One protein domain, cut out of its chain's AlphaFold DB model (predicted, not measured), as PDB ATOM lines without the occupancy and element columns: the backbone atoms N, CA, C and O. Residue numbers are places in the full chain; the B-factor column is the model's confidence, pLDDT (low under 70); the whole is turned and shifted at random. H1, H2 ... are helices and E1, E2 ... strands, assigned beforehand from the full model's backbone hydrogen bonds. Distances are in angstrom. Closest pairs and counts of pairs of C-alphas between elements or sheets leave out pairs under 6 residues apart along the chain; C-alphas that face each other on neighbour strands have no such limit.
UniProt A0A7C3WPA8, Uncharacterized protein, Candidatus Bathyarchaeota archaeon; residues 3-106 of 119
ATOM      1  N   ILE A   3      26.485 -14.134 -16.703       97.12
ATOM      2  CA  ILE A   3      27.491 -13.236 -17.269       97.12
ATOM      3  C   ILE A   3      26.894 -11.835 -17.341       97.12
ATOM      4  O   ILE A   3      25.776 -11.655 -17.825       97.12
ATOM      5  N   ASN A   4      27.640 -10.851 -16.849       97.31
ATOM      6  CA  ASN A   4      27.319  -9.432 -16.952       97.31
ATOM      7  C   ASN A   4      28.616  -8.625 -16.820       97.31
ATOM      8  O   ASN A   4      28.985  -8.216 -15.722       97.31
ATOM      9  N   ILE A   5      29.340  -8.473 -17.927       96.88
ATOM     10  CA  ILE A   5      30.678  -7.865 -17.952       96.88
ATOM     11  C   ILE A   5      30.853  -6.971 -19.180       96.88
ATOM     12  O   ILE A   5      30.119  -7.092 -20.161       96.88
ATOM     13  N   SER A   6      31.854  -6.096 -19.150       97.31
ATOM     14  CA  SER A   6      32.294  -5.345 -20.328       97.31
ATOM     15  C   SER A   6      33.479  -6.043 -20.987       97.31
ATOM     16  O   SER A   6      34.409  -6.457 -20.304       97.31
ATOM     17  N   CYS A   7      33.462  -6.168 -22.313       97.44
ATOM     18  CA  CYS A   7      34.574  -6.739 -23.065       97.44
ATOM     19  C   CYS A   7      34.677  -6.155 -24.480       97.44
ATOM     20  O   CYS A   7      33.714  -5.615 -25.040       97.44
ATOM     21  N   LYS A   8      35.871  -6.285 -25.065       97.69
ATOM     22  CA  LYS A   8      36.134  -5.895 -26.454       97.69
ATOM     23  C   LYS A   8      35.482  -6.875 -27.427       97.69
ATOM     24  O   LYS A   8      35.528  -8.088 -27.217       97.69
ATOM     25  N   LEU A   9      34.993  -6.358 -28.550       98.19
ATOM     26  CA  LEU A   9      34.451  -7.135 -29.663       98.19
ATOM     27  C   LEU A   9      35.441  -8.202 -30.149       98.19
ATOM     28  O   LEU A   9      35.053  -9.350 -30.337       98.19
ATOM     29  N   LYS A  10      36.733  -7.862 -30.251       97.56
ATOM     30  CA  LYS A  10      37.807  -8.803 -30.617       97.56
ATOM     31  C   LYS A  10      37.883 -10.020 -29.685       97.56
ATOM     32  O   LYS A  10      38.062 -11.144 -30.152       97.56
ATOM     33  N   ALA A  11      37.724  -9.814 -28.377       97.94
ATOM     34  CA  ALA A  11      37.726 -10.911 -27.409       97.94
ATOM     35  C   ALA A  11      36.480 -11.790 -27.595       97.94
ATOM     36  O   ALA A  11      36.578 -13.016 -27.639       97.94
ATOM     37  N   PHE A  12      35.312 -11.180 -27.812       98.25
ATOM     38  CA  PHE A  12      34.098 -11.947 -28.080       98.25
ATOM     39  C   PHE A  12      34.146 -12.694 -29.427       98.25
ATOM     40  O   PHE A  12      33.749 -13.854 -29.493       98.25
ATOM     41  N   ARG A  13      34.739 -12.108 -30.476       98.19
ATOM     42  CA  ARG A  13      35.034 -12.787 -31.750       98.19
ATOM     43  C   ARG A  13      35.868 -14.045 -31.525       98.19
ATOM     44  O   ARG A  13      35.516 -15.114 -32.018       98.19
ATOM     45  N   LYS A  14      36.949 -13.935 -30.746       98.19
ATOM     46  CA  LYS A  14      37.805 -15.078 -30.405       98.19
ATOM     47  C   LYS A  14      37.010 -16.176 -29.695       98.19
ATOM     48  O   LYS A  14      37.146 -17.344 -30.047       98.19
ATOM     49  N   PHE A  15      36.128 -15.811 -28.761       98.38
ATOM     50  CA  PHE A  15      35.224 -16.763 -28.109       98.38
ATOM     51  C   PHE A  15      34.323 -17.504 -29.114       98.38
ATOM     52  O   PHE A  15      34.192 -18.728 -29.018       98.38
ATOM     53  N   LEU A  16      33.731 -16.800 -30.087       98.06
ATOM     54  CA  LEU A  16      32.902 -17.430 -31.121       98.06
ATOM     55  C   LEU A  16      33.709 -18.445 -31.931       98.06
ATOM     56  O   LEU A  16      33.264 -19.577 -32.104       98.06
ATOM     57  N   ILE A  17      34.914 -18.076 -32.370       97.94
ATOM     58  CA  ILE A  17      35.784 -18.963 -33.152       97.94
ATOM     59  C   ILE A  17      36.114 -20.229 -32.353       97.94
ATOM     60  O   ILE A  17      35.881 -21.331 -32.854       97.94
ATOM     61  N   LEU A  18      36.547 -20.083 -31.093       97.31
ATOM     62  CA  LEU A  18      36.867 -21.207 -30.204       97.31
ATOM     63  C   LEU A  18      35.695 -22.185 -30.026       97.31
ATOM     64  O   LEU A  18      35.908 -23.393 -29.993       97.31
ATOM     65  N   ASN A  19      34.458 -21.686 -29.936       95.25
ATOM     66  CA  ASN A  19      33.286 -22.537 -29.696       95.25
ATOM     67  C   ASN A  19      32.658 -23.120 -30.967       95.25
ATOM     68  O   ASN A  19      31.839 -24.034 -30.864       95.25
ATOM     69  N   VAL A  20      32.948 -22.559 -32.142       94.94
ATOM     70  CA  VAL A  20      32.145 -22.820 -33.346       94.94
ATOM     71  C   VAL A  20      32.972 -23.411 -34.472       94.94
ATOM     72  O   VAL A  20      32.533 -24.384 -35.085       94.94
ATOM     73  N   CYS A  21      34.127 -22.821 -34.781       96.06
ATOM     74  CA  CYS A  21      34.799 -23.071 -36.055       96.06
ATOM     75  C   CYS A  21      36.329 -23.103 -36.010       96.06
ATOM     76  O   CYS A  21      36.951 -23.204 -37.063       96.06
ATOM     77  N   GLN A  22      36.954 -23.094 -34.829       96.69
ATOM     78  CA  GLN A  22      38.414 -23.103 -34.672       96.69
ATOM     79  C   GLN A  22      39.129 -24.201 -35.480       96.69
ATOM     80  O   GLN A  22      40.249 -23.989 -35.937       96.69
ATOM     81  N   SER A  23      38.497 -25.364 -35.660       96.50
ATOM     82  CA  SER A  23      39.078 -26.507 -36.375       96.50
ATOM     83  C   SER A  23      38.938 -26.450 -37.899       96.50
ATOM     84  O   SER A  23      39.513 -27.295 -38.581       96.50
ATOM     85  N   PHE A  24      38.157 -25.516 -38.451       97.06
ATOM     86  CA  PHE A  24      37.868 -25.476 -39.890       97.06
ATOM     87  C   PHE A  24      37.742 -24.072 -40.496       97.06
ATOM     88  O   PHE A  24      37.463 -23.966 -41.688       97.06
ATOM     89  N   ILE A  25      37.921 -23.003 -39.717       97.62
ATOM     90  CA  ILE A  25      38.001 -21.642 -40.253       97.62
ATOM     91  C   ILE A  25      39.229 -21.518 -41.183       97.62
ATOM     92  O   ILE A  25      40.334 -21.876 -40.765       97.62
ATOM     93  N   PRO A  26      39.073 -21.022 -42.427       97.25
ATOM     94  CA  PRO A  26      40.200 -20.709 -43.304       97.25
ATOM     95  C   PRO A  26      41.189 -19.735 -42.657       97.25
ATOM     96  O   PRO A  26      40.798 -18.836 -41.906       97.25
ATOM     97  N   LYS A  27      42.484 -19.905 -42.944       96.06
ATOM     98  CA  LYS A  27      43.549 -19.122 -42.295       96.06
ATOM     99  C   LYS A  27      43.412 -17.630 -42.592       96.06
ATOM    100  O   LYS A  27      43.535 -16.838 -41.660       96.06
ATOM    101  N   GLU A  28      43.101 -17.259 -43.837       96.12
ATOM    102  CA  GLU A  28      42.896 -15.859 -44.228       96.12
ATOM    103  C   GLU A  28      41.736 -15.193 -43.471       96.12
ATOM    104  O   GLU A  28      41.821 -14.030 -43.089       96.12
ATOM    105  N   TRP A  29      40.674 -15.941 -43.171       97.25
ATOM    106  CA  TRP A  29      39.502 -15.428 -42.461       97.25
ATOM    107  C   TRP A  29      39.736 -15.354 -40.954       97.25
ATOM    108  O   TRP A  29      39.166 -14.509 -40.270       97.25
ATOM    109  N   ASN A  30      40.586 -16.227 -40.411       96.50
ATOM    110  CA  ASN A  30      40.905 -16.214 -38.989       96.50
ATOM    111  C   ASN A  30      41.730 -14.978 -38.590       96.50
ATOM    112  O   ASN A  30      41.513 -14.432 -37.503       96.50
ATOM    113  N   VAL A  31      42.634 -14.521 -39.467       95.75
ATOM    114  CA  VAL A  31      43.470 -13.331 -39.227       95.75
ATOM    115  C   VAL A  31      42.723 -12.010 -39.438       95.75
ATOM    116  O   VAL A  31      43.088 -11.019 -38.814       95.75
ATOM    117  N   ASP A  32      41.668 -11.995 -40.256       97.38
ATOM    118  CA  ASP A  32      40.840 -10.806 -40.480       97.38
ATOM    119  C   ASP A  32      39.856 -10.591 -39.313       97.38
ATOM    120  O   ASP A  32      38.893 -11.341 -39.126       97.38
ATOM    121  N   GLU A  33      40.102  -9.555 -38.506       96.19
ATOM    122  CA  GLU A  33      39.300  -9.214 -37.322       96.19
ATOM    123  C   GLU A  33      37.860  -8.794 -37.643       96.19
ATOM    124  O   GLU A  33      37.012  -8.819 -36.750       96.19
ATOM    125  N   GLU A  34      37.564  -8.465 -38.902       97.50
ATOM    126  CA  GLU A  34      36.217  -8.130 -39.366       97.50
ATOM    127  C   GLU A  34      35.425  -9.364 -39.812       97.50
ATOM    128  O   GLU A  34      34.250  -9.242 -40.155       97.50
ATOM    129  N   VAL A  35      36.036 -10.554 -39.811       98.38
ATOM    130  CA  VAL A  35      35.366 -11.794 -40.215       98.38
ATOM    131  C   VAL A  35      34.792 -12.534 -39.021       98.38
ATOM    132  O   VAL A  35      35.493 -12.835 -38.053       98.38
ATOM    133  N   PHE A  36      33.511 -12.879 -39.108       98.44
ATOM    134  CA  PHE A  36      32.773 -13.544 -38.045       98.44
ATOM    135  C   PHE A  36      31.988 -14.753 -38.566       98.44
ATOM    136  O   PHE A  36      31.484 -14.727 -39.693       98.44
ATOM    137  N   PRO A  37      31.832 -15.808 -37.744       97.88
ATOM    138  CA  PRO A  37      30.885 -16.873 -38.033       97.88
ATOM    139  C   PRO A  37      29.445 -16.391 -37.785       97.88
ATOM    140  O   PRO A  37      29.151 -15.813 -36.744       97.88
ATOM    141  N   GLU A  38      28.535 -16.694 -38.705       97.31
ATOM    142  CA  GLU A  38      27.096 -16.458 -38.596       97.31
ATOM    143  C   GLU A  38      26.343 -17.775 -38.861       97.31
ATOM    144  O   GLU A  38      26.688 -18.565 -39.749       97.31
ATOM    145  N   ARG A  39      25.300 -18.032 -38.073       95.00
ATOM    146  CA  ARG A  39      24.381 -19.155 -38.269       95.00
ATOM    147  C   ARG A  39      22.983 -18.728 -37.850       95.00
ATOM    148  O   ARG A  39      22.728 -18.501 -36.673       95.00
ATOM    149  N   ILE A  40      22.083 -18.656 -38.821       83.94
ATOM    150  CA  ILE A  40      20.676 -18.310 -38.603       83.94
ATOM    151  C   ILE A  40      19.895 -19.610 -38.366       83.94
ATOM    152  O   ILE A  40      20.022 -20.544 -39.156       83.94
ATOM    153  N   GLY A  41      19.133 -19.679 -37.273       79.12
ATOM    154  CA  GLY A  41      18.342 -20.843 -36.851       79.12
ATOM    155  C   GLY A  41      18.176 -20.893 -35.327       79.12
ATOM    156  O   GLY A  41      18.895 -20.189 -34.623       79.12
ATOM    157  N   GLU A  42      17.243 -21.700 -34.810       66.31
ATOM    158  CA  GLU A  42      17.019 -21.815 -33.355       66.31
ATOM    159  C   GLU A  42      18.175 -22.539 -32.649       66.31
ATOM    160  O   GLU A  42      18.701 -22.069 -31.634       66.31
ATOM    161  N   GLU A  43      18.643 -23.650 -33.222       80.12
ATOM    162  CA  GLU A  43      19.745 -24.422 -32.659       80.12
ATOM    163  C   GLU A  43      21.103 -23.825 -33.018       80.12
ATOM    164  O   GLU A  43      21.557 -23.811 -34.167       80.12
ATOM    165  N   GLY A  44      21.824 -23.380 -31.993       87.62
ATOM    166  CA  GLY A  44      23.180 -22.905 -32.192       87.62
ATOM    167  C   GLY A  44      23.262 -21.525 -32.857       87.62
ATOM    168  O   GLY A  44      24.244 -21.268 -33.553       87.62
ATOM    169  N   ALA A  45      22.240 -20.680 -32.724       94.12
ATOM    170  CA  ALA A  45      22.181 -19.372 -33.374       94.12
ATOM    171  C   ALA A  45      23.453 -18.531 -33.148       94.12
ATOM    172  O   ALA A  45      23.929 -18.403 -32.020       94.12
ATOM    173  N   ILE A  46      23.972 -17.924 -34.212       97.38
ATOM    174  CA  ILE A  46      24.979 -16.863 -34.151       97.38
ATOM    175  C   ILE A  46      24.477 -15.752 -35.057       97.38
ATOM    176  O   ILE A  46      24.532 -15.883 -36.279       97.38
ATOM    177  N   ILE A  47      23.927 -14.704 -34.457       97.50
ATOM    178  CA  ILE A  47      23.259 -13.618 -35.172       97.50
ATOM    179  C   ILE A  47      24.098 -12.364 -35.009       97.50
ATOM    180  O   ILE A  47      24.394 -11.966 -33.880       97.50
ATOM    181  N   ILE A  48      24.464 -11.749 -36.131       97.75
ATOM    182  CA  ILE A  48      25.298 -10.551 -36.162       97.75
ATOM    183  C   ILE A  48      24.473  -9.397 -36.724       97.75
ATOM    184  O   ILE A  48      24.065  -9.393 -37.890       97.75
ATOM    185  N   GLU A  49      24.230  -8.415 -35.864       97.88
ATOM    186  CA  GLU A  49      23.582  -7.152 -36.195       97.88
ATOM    187  C   GLU A  49      24.670  -6.104 -36.441       97.88
ATOM    188  O   GLU A  49      25.428  -5.741 -35.536       97.88
ATOM    189  N   ALA A  50      24.775  -5.649 -37.684       97.75
ATOM    190  CA  ALA A  50      25.815  -4.743 -38.149       97.75
ATOM    191  C   ALA A  50      25.281  -3.901 -39.307       97.75
ATOM    192  O   ALA A  50      24.409  -4.358 -40.048       97.75
ATOM    193  N   LYS A  51      25.826  -2.696 -39.481       97.38
ATOM    194  CA  LYS A  51      25.443  -1.803 -40.586       97.38
ATOM    195  C   LYS A  51      25.897  -2.332 -41.944       97.38
ATOM    196  O   LYS A  51      25.177  -2.195 -42.925       97.38
ATOM    197  N   TYR A  52      27.079  -2.942 -41.991       97.56
ATOM    198  CA  TYR A  52      27.628  -3.527 -43.208       97.56
ATOM    199  C   TYR A  52      27.916  -5.002 -42.982       97.56
ATOM    200  O   TYR A  52      28.588  -5.357 -42.009       97.56
ATOM    201  N   LYS A  53      27.415  -5.842 -43.891       97.31
ATOM    202  CA  LYS A  53      27.659  -7.284 -43.917       97.31
ATOM    203  C   LYS A  53      27.897  -7.741 -45.348       97.31
ATOM    204  O   LYS A  53      27.113  -7.418 -46.235       97.31
ATOM    205  N   GLU A  54      28.935  -8.535 -45.537       98.25
ATOM    206  CA  GLU A  54      29.268  -9.191 -46.798       98.25
ATOM    207  C   GLU A  54      29.503 -10.680 -46.530       98.25
ATOM    208  O   GLU A  54      30.194 -11.040 -45.580       98.25
ATOM    209  N   LEU A  55      28.913 -11.560 -47.339       97.94
ATOM    210  CA  LEU A  55      29.138 -13.000 -47.228       97.94
ATOM    211  C   LEU A  55      30.438 -13.373 -47.944       97.94
ATOM    212  O   LEU A  55      30.546 -13.175 -49.147       97.94
ATOM    213  N   LEU A  56      31.379 -13.983 -47.224       98.06
ATOM    214  CA  LEU A  56      32.618 -14.509 -47.806       98.06
ATOM    215  C   LEU A  56      32.461 -15.953 -48.290       98.06
ATOM    216  O   LEU A  56      33.057 -16.353 -49.284       98.06
ATOM    217  N   GLY A  57      31.658 -16.753 -47.584       97.25
ATOM    218  CA  GLY A  57      31.408 -18.141 -47.961       97.25
ATOM    219  C   GLY A  57      30.772 -18.973 -46.856       97.25
ATOM    220  O   GLY A  57      30.454 -18.478 -45.771       97.25
ATOM    221  N   VAL A  58      30.579 -20.262 -47.141       96.88
ATOM    222  CA  VAL A  58      29.988 -21.233 -46.214       96.88
ATOM    223  C   VAL A  58      30.917 -22.430 -46.062       96.88
ATOM    224  O   VAL A  58      31.273 -23.065 -47.048       96.88
ATOM    225  N   VAL A  59      31.277 -22.771 -44.823       96.19
ATOM    226  CA  VAL A  59      32.112 -23.942 -44.514       96.19
ATOM    227  C   VAL A  59      31.451 -24.736 -43.395       96.19
ATOM    228  O   VAL A  59      31.128 -24.185 -42.343       96.19
ATOM    229  N   LYS A  60      31.214 -26.034 -43.626       93.69
ATOM    230  CA  LYS A  60      30.547 -26.947 -42.675       93.69
ATOM    231  C   LYS A  60      29.235 -26.384 -42.096       93.69
ATOM    232  O   LYS A  60      28.947 -26.530 -40.909       93.69
ATOM    233  N   GLY A  61      28.447 -25.712 -42.940       90.94
ATOM    234  CA  GLY A  61      27.154 -25.128 -42.559       90.94
ATOM    235  C   GLY A  61      27.238 -23.856 -41.703       90.94
ATOM    236  O   GLY A  61      26.221 -23.426 -41.165       90.94
ATOM    237  N   ILE A  62      28.422 -23.251 -41.561       95.69
ATOM    238  CA  ILE A  62      28.613 -21.933 -40.943       95.69
ATOM    239  C   ILE A  62      28.878 -20.911 -42.044       95.69
ATOM    240  O   ILE A  62      29.763 -21.125 -42.875       95.69
ATOM    241  N   LYS A  63      28.125 -19.807 -42.046       97.31
ATOM    242  CA  LYS A  63      28.407 -18.658 -42.909       97.31
ATOM    243  C   LYS A  63      29.555 -17.871 -42.295       97.31
ATOM    244  O   LYS A  63      29.555 -17.629 -41.093       97.31
ATOM    245  N   PHE A  64      30.511 -17.458 -43.106       98.31
ATOM    246  CA  PHE A  64      31.533 -16.503 -42.704       98.31
ATOM    247  C   PHE A  64      31.215 -15.183 -43.374       98.31
ATOM    248  O   PHE A  64      31.103 -15.114 -44.599       98.31
ATOM    249  N   ILE A  65      31.019 -14.158 -42.558       98.31
ATOM    250  CA  ILE A  65      30.686 -12.822 -43.028       98.31
ATOM    251  C   ILE A  65      31.793 -11.854 -42.645       98.31
ATOM    252  O   ILE A  65      32.365 -11.968 -41.562       98.31
ATOM    253  N   LYS A  66      32.059 -10.881 -43.508       98.31
ATOM    254  CA  LYS A  66      32.795  -9.676 -43.152       98.31
ATOM    255  C   LYS A  66      31.794  -8.639 -42.652       98.31
ATOM    256  O   LYS A  66      30.816  -8.353 -43.340       98.31
ATOM    257  N   ALA A  67      31.988  -8.123 -41.443       98.00
ATOM    258  CA  ALA A  67      31.031  -7.246 -40.779       98.00
ATOM    259  C   ALA A  67      31.706  -6.004 -40.188       98.00
ATOM    260  O   ALA A  67      32.730  -6.103 -39.514       98.00
ATOM    261  N   LYS A  68      31.094  -4.832 -40.407       96.94
ATOM    262  CA  LYS A  68      31.561  -3.535 -39.888       96.94
ATOM    263  C   LYS A  68      30.444  -2.792 -39.171       96.94
ATOM    264  O   LYS A  68      29.268  -2.945 -39.500       96.94
ATOM    265  N   GLU A  69      30.837  -1.957 -38.211       95.94
ATOM    266  CA  GLU A  69      29.916  -1.241 -37.318       95.94
ATOM    267  C   GLU A  69      28.917  -2.204 -36.638       95.94
ATOM    268  O   GLU A  69      27.702  -2.022 -36.697       95.94
ATOM    269  N   ILE A  70      29.444  -3.262 -36.007       98.06
ATOM    270  CA  ILE A  70      28.646  -4.257 -35.275       98.06
ATOM    271  C   ILE A  70      27.972  -3.597 -34.068       98.06
ATOM    272  O   ILE A  70      28.635  -2.998 -33.220       98.06
ATOM    273  N   LEU A  71      26.652  -3.741 -33.971       98.12
ATOM    274  CA  LEU A  71      25.829  -3.232 -32.872       98.12
ATOM    275  C   LEU A  71      25.572  -4.310 -31.821       98.12
ATOM    276  O   LEU A  71      25.637  -4.039 -30.619       98.12
ATOM    277  N   ARG A  72      25.295  -5.535 -32.268       98.31
ATOM    278  CA  ARG A  72      24.929  -6.652 -31.399       98.31
ATOM    279  C   ARG A  72      25.373  -7.975 -31.999       98.31
ATOM    280  O   ARG A  72      25.295  -8.181 -33.208       98.31
ATOM    281  N   ILE A  73      25.786  -8.893 -31.134       98.38
ATOM    282  CA  ILE A  73      25.976 -10.296 -31.486       98.38
ATOM    283  C   ILE A  73      25.216 -11.155 -30.482       98.38
ATOM    284  O   ILE A  73      25.405 -11.007 -29.275       98.38
ATOM    285  N   VAL A  74      24.387 -12.070 -30.978       98.00
ATOM    286  CA  VAL A  74      23.698 -13.080 -30.169       98.00
ATOM    287  C   VAL A  74      24.317 -14.439 -30.458       98.00
ATOM    288  O   VAL A  74      24.431 -14.833 -31.614       98.00
ATOM    289  N   TYR A  75      24.702 -15.155 -29.407       97.62
ATOM    290  CA  TYR A  75      25.243 -16.506 -29.460       97.62
ATOM    291  C   TYR A  75      24.395 -17.440 -28.605       97.62
ATOM    292  O   TYR A  75      24.286 -17.259 -27.395       97.62
ATOM    293  N   ASN A  76      23.892 -18.499 -29.225       96.56
ATOM    294  CA  ASN A  76      23.317 -19.646 -28.550       96.56
ATOM    295  C   ASN A  76      24.162 -20.872 -28.893       96.56
ATOM    296  O   ASN A  76      24.463 -21.137 -30.054       96.56
ATOM    297  N   SER A  77      24.554 -21.647 -27.886       94.38
ATOM    298  CA  SER A  77      25.189 -22.948 -28.120       94.38
ATOM    299  C   SER A  77      24.177 -23.943 -28.690       94.38
ATOM    300  O   SER A  77      22.998 -23.870 -28.345       94.38
ATOM    301  N   LYS A  78      24.629 -24.934 -29.471       92.00
ATOM    302  CA  LYS A  78      23.748 -26.012 -29.968       92.00
ATOM    303  C   LYS A  78      23.017 -26.754 -28.843       92.00
ATOM    304  O   LYS A  78      21.871 -27.125 -29.011       92.00
ATOM    305  N   SER A  79      23.655 -26.927 -27.684       91.06
ATOM    306  CA  SER A  79      23.041 -27.576 -26.517       91.06
ATOM    307  C   SER A  79      22.051 -26.691 -25.753       91.06
ATOM    308  O   SER A  79      21.492 -27.137 -24.756       91.06
ATOM    309  N   GLY A  80      21.903 -25.413 -26.124       92.44
ATOM    310  CA  GLY A  80      21.062 -24.437 -25.422       92.44
ATOM    311  C   GLY A  80      21.568 -23.988 -24.044       92.44
ATOM    312  O   GLY A  80      20.979 -23.083 -23.455       92.44
ATOM    313  N   ARG A  81      22.667 -24.567 -23.536       94.19
ATOM    314  CA  ARG A  81      23.206 -24.305 -22.184       94.19
ATOM    315  C   ARG A  81      23.978 -22.992 -22.053       94.19
ATOM    316  O   ARG A  81      24.258 -22.558 -20.940       94.19
ATOM    317  N   THR A  82      24.362 -22.397 -23.177       96.62
ATOM    318  CA  THR A  82      24.981 -21.075 -23.228       96.62
ATOM    319  C   THR A  82      24.160 -20.177 -24.142       96.62
ATOM    320  O   THR A  82      23.933 -20.530 -25.302       96.62
ATOM    321  N   LYS A  83      23.753 -19.022 -23.618       97.31
ATOM    322  CA  LYS A  83      23.032 -17.958 -24.317       97.31
ATOM    323  C   LYS A  83      23.684 -16.640 -23.942       97.31
ATOM    324  O   LYS A  83      23.642 -16.247 -22.781       97.31
ATOM    325  N   LEU A  84      24.332 -15.987 -24.893       98.12
ATOM    326  CA  LEU A  84      25.119 -14.785 -24.662       98.12
ATOM    327  C   LEU A  84      24.758 -13.719 -25.685       98.12
ATOM    328  O   LEU A  84      24.658 -14.002 -26.875       98.12
ATOM    329  N   THR A  85      24.643 -12.484 -25.221       98.56
ATOM    330  CA  THR A  85      24.412 -11.319 -26.069       98.56
ATOM    331  C   THR A  85      25.480 -10.282 -25.775       98.56
ATOM    332  O   THR A  85      25.580  -9.793 -24.650       98.56
ATOM    333  N   TRP A  86      26.274  -9.949 -26.787       98.69
ATOM    334  CA  TRP A  86      27.179  -8.807 -26.763       98.69
ATOM    335  C   TRP A  86      26.486  -7.610 -27.409       98.69
ATOM    336  O   TRP A  86      25.945  -7.737 -28.507       98.69
ATOM    337  N   VAL A  87      26.490  -6.459 -26.740       98.56
ATOM    338  CA  VAL A  87      25.905  -5.207 -27.243       98.56
ATOM    339  C   VAL A  87      26.947  -4.105 -27.175       98.56
ATOM    340  O   VAL A  87      27.561  -3.901 -26.125       98.56
ATOM    341  N   ARG A  88      27.134  -3.372 -28.272       98.25
ATOM    342  CA  ARG A  88      28.061  -2.242 -28.339       98.25
ATOM    343  C   ARG A  88      27.676  -1.164 -27.323       98.25
ATOM    344  O   ARG A  88      26.511  -0.800 -27.205       98.25
ATOM    345  N   ILE A  89      28.677  -0.630 -26.627       96.75
ATOM    346  CA  ILE A  89      28.551   0.575 -25.795       96.75
ATOM    347  C   ILE A  89      29.199   1.753 -26.527       96.75
ATOM    348  O   ILE A  89      28.562   2.774 -26.759       96.75
ATOM    349  N   LYS A  90      30.478   1.616 -26.902       94.12
ATOM    350  CA  LYS A  90      31.251   2.655 -27.599       94.12
ATOM    351  C   LYS A  90      32.433   2.023 -28.323       94.12
ATOM    352  O   LYS A  90      33.150   1.223 -27.724       94.12
ATOM    353  N   ASN A  91      32.688   2.434 -29.569       92.44
ATOM    354  CA  ASN A  91      33.755   1.855 -30.403       92.44
ATOM    355  C   ASN A  91      33.644   0.319 -30.390       92.44
ATOM    356  O   ASN A  91      32.529  -0.183 -30.512       92.44
ATOM    357  N   ASP A  92      34.736  -0.401 -30.162       92.44
ATOM    358  CA  ASP A  92      34.734  -1.867 -30.081       92.44
ATOM    359  C   ASP A  92      34.508  -2.404 -28.662       92.44
ATOM    360  O   ASP A  92      34.687  -3.595 -28.413       92.44
ATOM    361  N   ASN A  93      34.133  -1.552 -27.705       96.69
ATOM    362  CA  ASN A  93      33.766  -1.981 -26.360       96.69
ATOM    363  C   ASN A  93      32.261  -2.220 -26.277       96.69
ATOM    364  O   ASN A  93      31.452  -1.386 -26.697       96.69
ATOM    365  N   GLY A  94      31.887  -3.338 -25.665       97.50
ATOM    366  CA  GLY A  94      30.494  -3.688 -25.446       97.50
ATOM    367  C   GLY A  94      30.265  -4.412 -24.133       97.50
ATOM    368  O   GLY A  94      31.195  -4.715 -23.384       97.50
ATOM    369  N   LYS A  95      28.991  -4.650 -23.850       98.25
ATOM    370  CA  LYS A  95      28.514  -5.397 -22.693       98.25
ATOM    371  C   LYS A  95      28.141  -6.802 -23.127       98.25
ATOM    372  O   LYS A  95      27.312  -6.957 -24.020       98.25
ATOM    373  N   LEU A  96      28.724  -7.803 -22.482       98.50
ATOM    374  CA  LEU A  96      28.342  -9.199 -22.630       98.50
ATOM    375  C   LEU A  96      27.423  -9.587 -21.474       98.50
ATOM    376  O   LEU A  96      27.803  -9.481 -20.307       98.50
ATOM    377  N   ILE A  97      26.223 -10.049 -21.810       98.38
ATOM    378  CA  ILE A  97      25.222 -10.513 -20.849       98.38
ATOM    379  C   ILE A  97      24.704 -11.898 -21.220       98.38
ATOM    380  O   ILE A  97      24.666 -12.251 -22.398       98.38
ATOM    381  N   GLY A  98      24.265 -12.665 -20.226       97.50
ATOM    382  CA  GLY A  98      23.534 -13.910 -20.442       97.50
ATOM    383  C   GLY A  98      23.960 -15.024 -19.500       97.50
ATOM    384  O   GLY A  98      24.334 -14.779 -18.353       97.50
ATOM    385  N   GLU A  99      23.903 -16.258 -19.984       97.56
ATOM    386  CA  GLU A  99      24.230 -17.456 -19.226       97.56
ATOM    387  C   GLU A  99      25.247 -18.301 -19.982       97.56
ATOM    388  O   GLU A  99      25.107 -18.549 -21.179       97.56
ATOM    389  N   ALA A 100      26.277 -18.756 -19.277       96.69
ATOM    390  CA  ALA A 100      27.306 -19.628 -19.818       96.69
ATOM    391  C   ALA A 100      27.399 -20.940 -19.037       96.69
ATOM    392  O   ALA A 100      27.401 -20.955 -17.799       96.69
ATOM    393  N   SER A 101      27.511 -22.042 -19.778       96.06
ATOM    394  CA  SER A 101      27.959 -23.330 -19.248       96.06
ATOM    395  C   SER A 101      29.436 -23.279 -18.842       96.06
ATOM    396  O   SER A 101      30.178 -22.418 -19.313       96.06
ATOM    397  N   VAL A 102      29.887 -24.228 -18.014       93.31
ATOM    398  CA  VAL A 102      31.289 -24.314 -17.555       93.31
ATOM    399  C   VAL A 102      32.272 -24.349 -18.732       93.31
ATOM    400  O   VAL A 102      33.239 -23.594 -18.748       93.31
ATOM    401  N   ASN A 103      31.976 -25.130 -19.775       93.19
ATOM    402  CA  ASN A 103      32.808 -25.187 -20.983       93.19
ATOM    403  C   ASN A 103      32.906 -23.823 -21.677       93.19
ATOM    404  O   ASN A 103      33.979 -23.410 -22.113       93.19
ATOM    405  N   SER A 104      31.793 -23.089 -21.754       95.62
ATOM    406  CA  SER A 104      31.808 -21.743 -22.320       95.62
ATOM    407  C   SER A 104      32.563 -20.750 -21.436       95.62
ATOM    408  O   SER A 104      33.208 -19.870 -21.988       95.62
ATOM    409  N   ILE A 105      32.558 -20.898 -20.105       95.25
ATOM    410  CA  ILE A 105      33.389 -20.076 -19.207       95.25
ATOM    411  C   ILE A 105      34.875 -20.263 -19.514       95.25
ATOM    412  O   ILE A 105      35.580 -19.272 -19.685       95.25
ATOM    413  N   ILE A 106      35.341 -21.505 -19.663       95.44
ATOM    414  CA  ILE A 106      36.741 -21.788 -20.023       95.44
ATOM    415  C   ILE A 106      37.098 -21.085 -21.337       95.44
ATOM    416  O   ILE A 106      38.097 -20.373 -21.417       95.44
TER     417      ILE A 106
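AT A GLANCE: This is residues 3 to 106 of the 119 residues of an uncharacterized protein of Candidatus Bathyarchaeota archaeon (UniProt A0A7C3WPA8). A strongly twisted six-stranded sheet curls round one helix, H1, which lies in its hollow. The long hairpin of E3 and E4 folds back on itself at sharp bends, with E2 beside one arm of E4, while E5, E6 and E1 continue the sheet from E4's other arm; the short helices H2 and H3 lie near the two ends of this body. The printed part has 104 residues, with named elements in the order E1, H1, H2, E2, E3, E4, E5, E6, H3, and is mixed, helices and strands. The sheet is branched and its neighbour pairs are antiparallel. The whole is compact, with a radius of gyration of the C-alphas of 12.7 A and spans of 32 by 31 by 23 A.

HOW THE PARTS SIT: E1, residues 3 to 8, is an edge strand, antiparallel to E6, residues 93 to 99, with N 5 and O 96 at 3.0 A. A tight link leads to H1, residues 9 to 20, which is on the sheet. Its closest C-alphas to E2, residues 35 to 38, are those of Arg 13 and Phe 36, 6.7 A apart. H2, residues 27 to 31, only grazes the sheet with its residues 28 to 30. E3, residues 46 to 59, bends by 143 degrees at residue 49, and E4, residues 62 to 76, by 149 degrees at residue 66. They form a hairpin, with N 54 and O 66 at 2.9 A. E2, beside residues 63 to 66 of E4, and E5, residues 83 to 90, beside its residues 71 to 76, lie on one side of E4, and E3 lies on the other side. N 36 and O 65 of E2 and E4 are 2.9 A apart, and N 73 and O 86 of the hairpin E4 and E5 are 2.9 A apart. E3, E4, E5 and E6 make a meander, each strand the antiparallel neighbour of the one before; in the hairpin of E5 and E6, N 85 and O 97 are within hydrogen-bond range at 2.8 A. H3, residues 102 to 106, is close to H1 but not clearly touching, the closest C-alphas being those of Asn 19 and Ser 104, 7.6 A apart. In H1, H2 and H3 every O i to N i+4 pair is within hydrogen-bond range.

IN THESE COORDINATES: E1 begins at C-alpha 3, (27.491, -13.236, -17.269), and spans 14.6 A. H1 spans 16.3 A and H2 6.6 A. E2 spans 9.6 A, E3 14.4 A and E4, 15 residues long, 13.7 A. E5 spans 22.4 A, ending at C-alpha 90, (31.251, 2.655, -27.599), and E6 19.5 A. H3 spans 6.5 A and ends at C-alpha 106, (36.741, -21.788, -20.023).

THE WHOLE: The C-alphas of Lys 60 and Lys 90 are the two farthest apart, at 33.2 A. The printed part has no cut, and no link is long. The mean pLDDT of the printed part is 95.9, and Glu 42 is under 70.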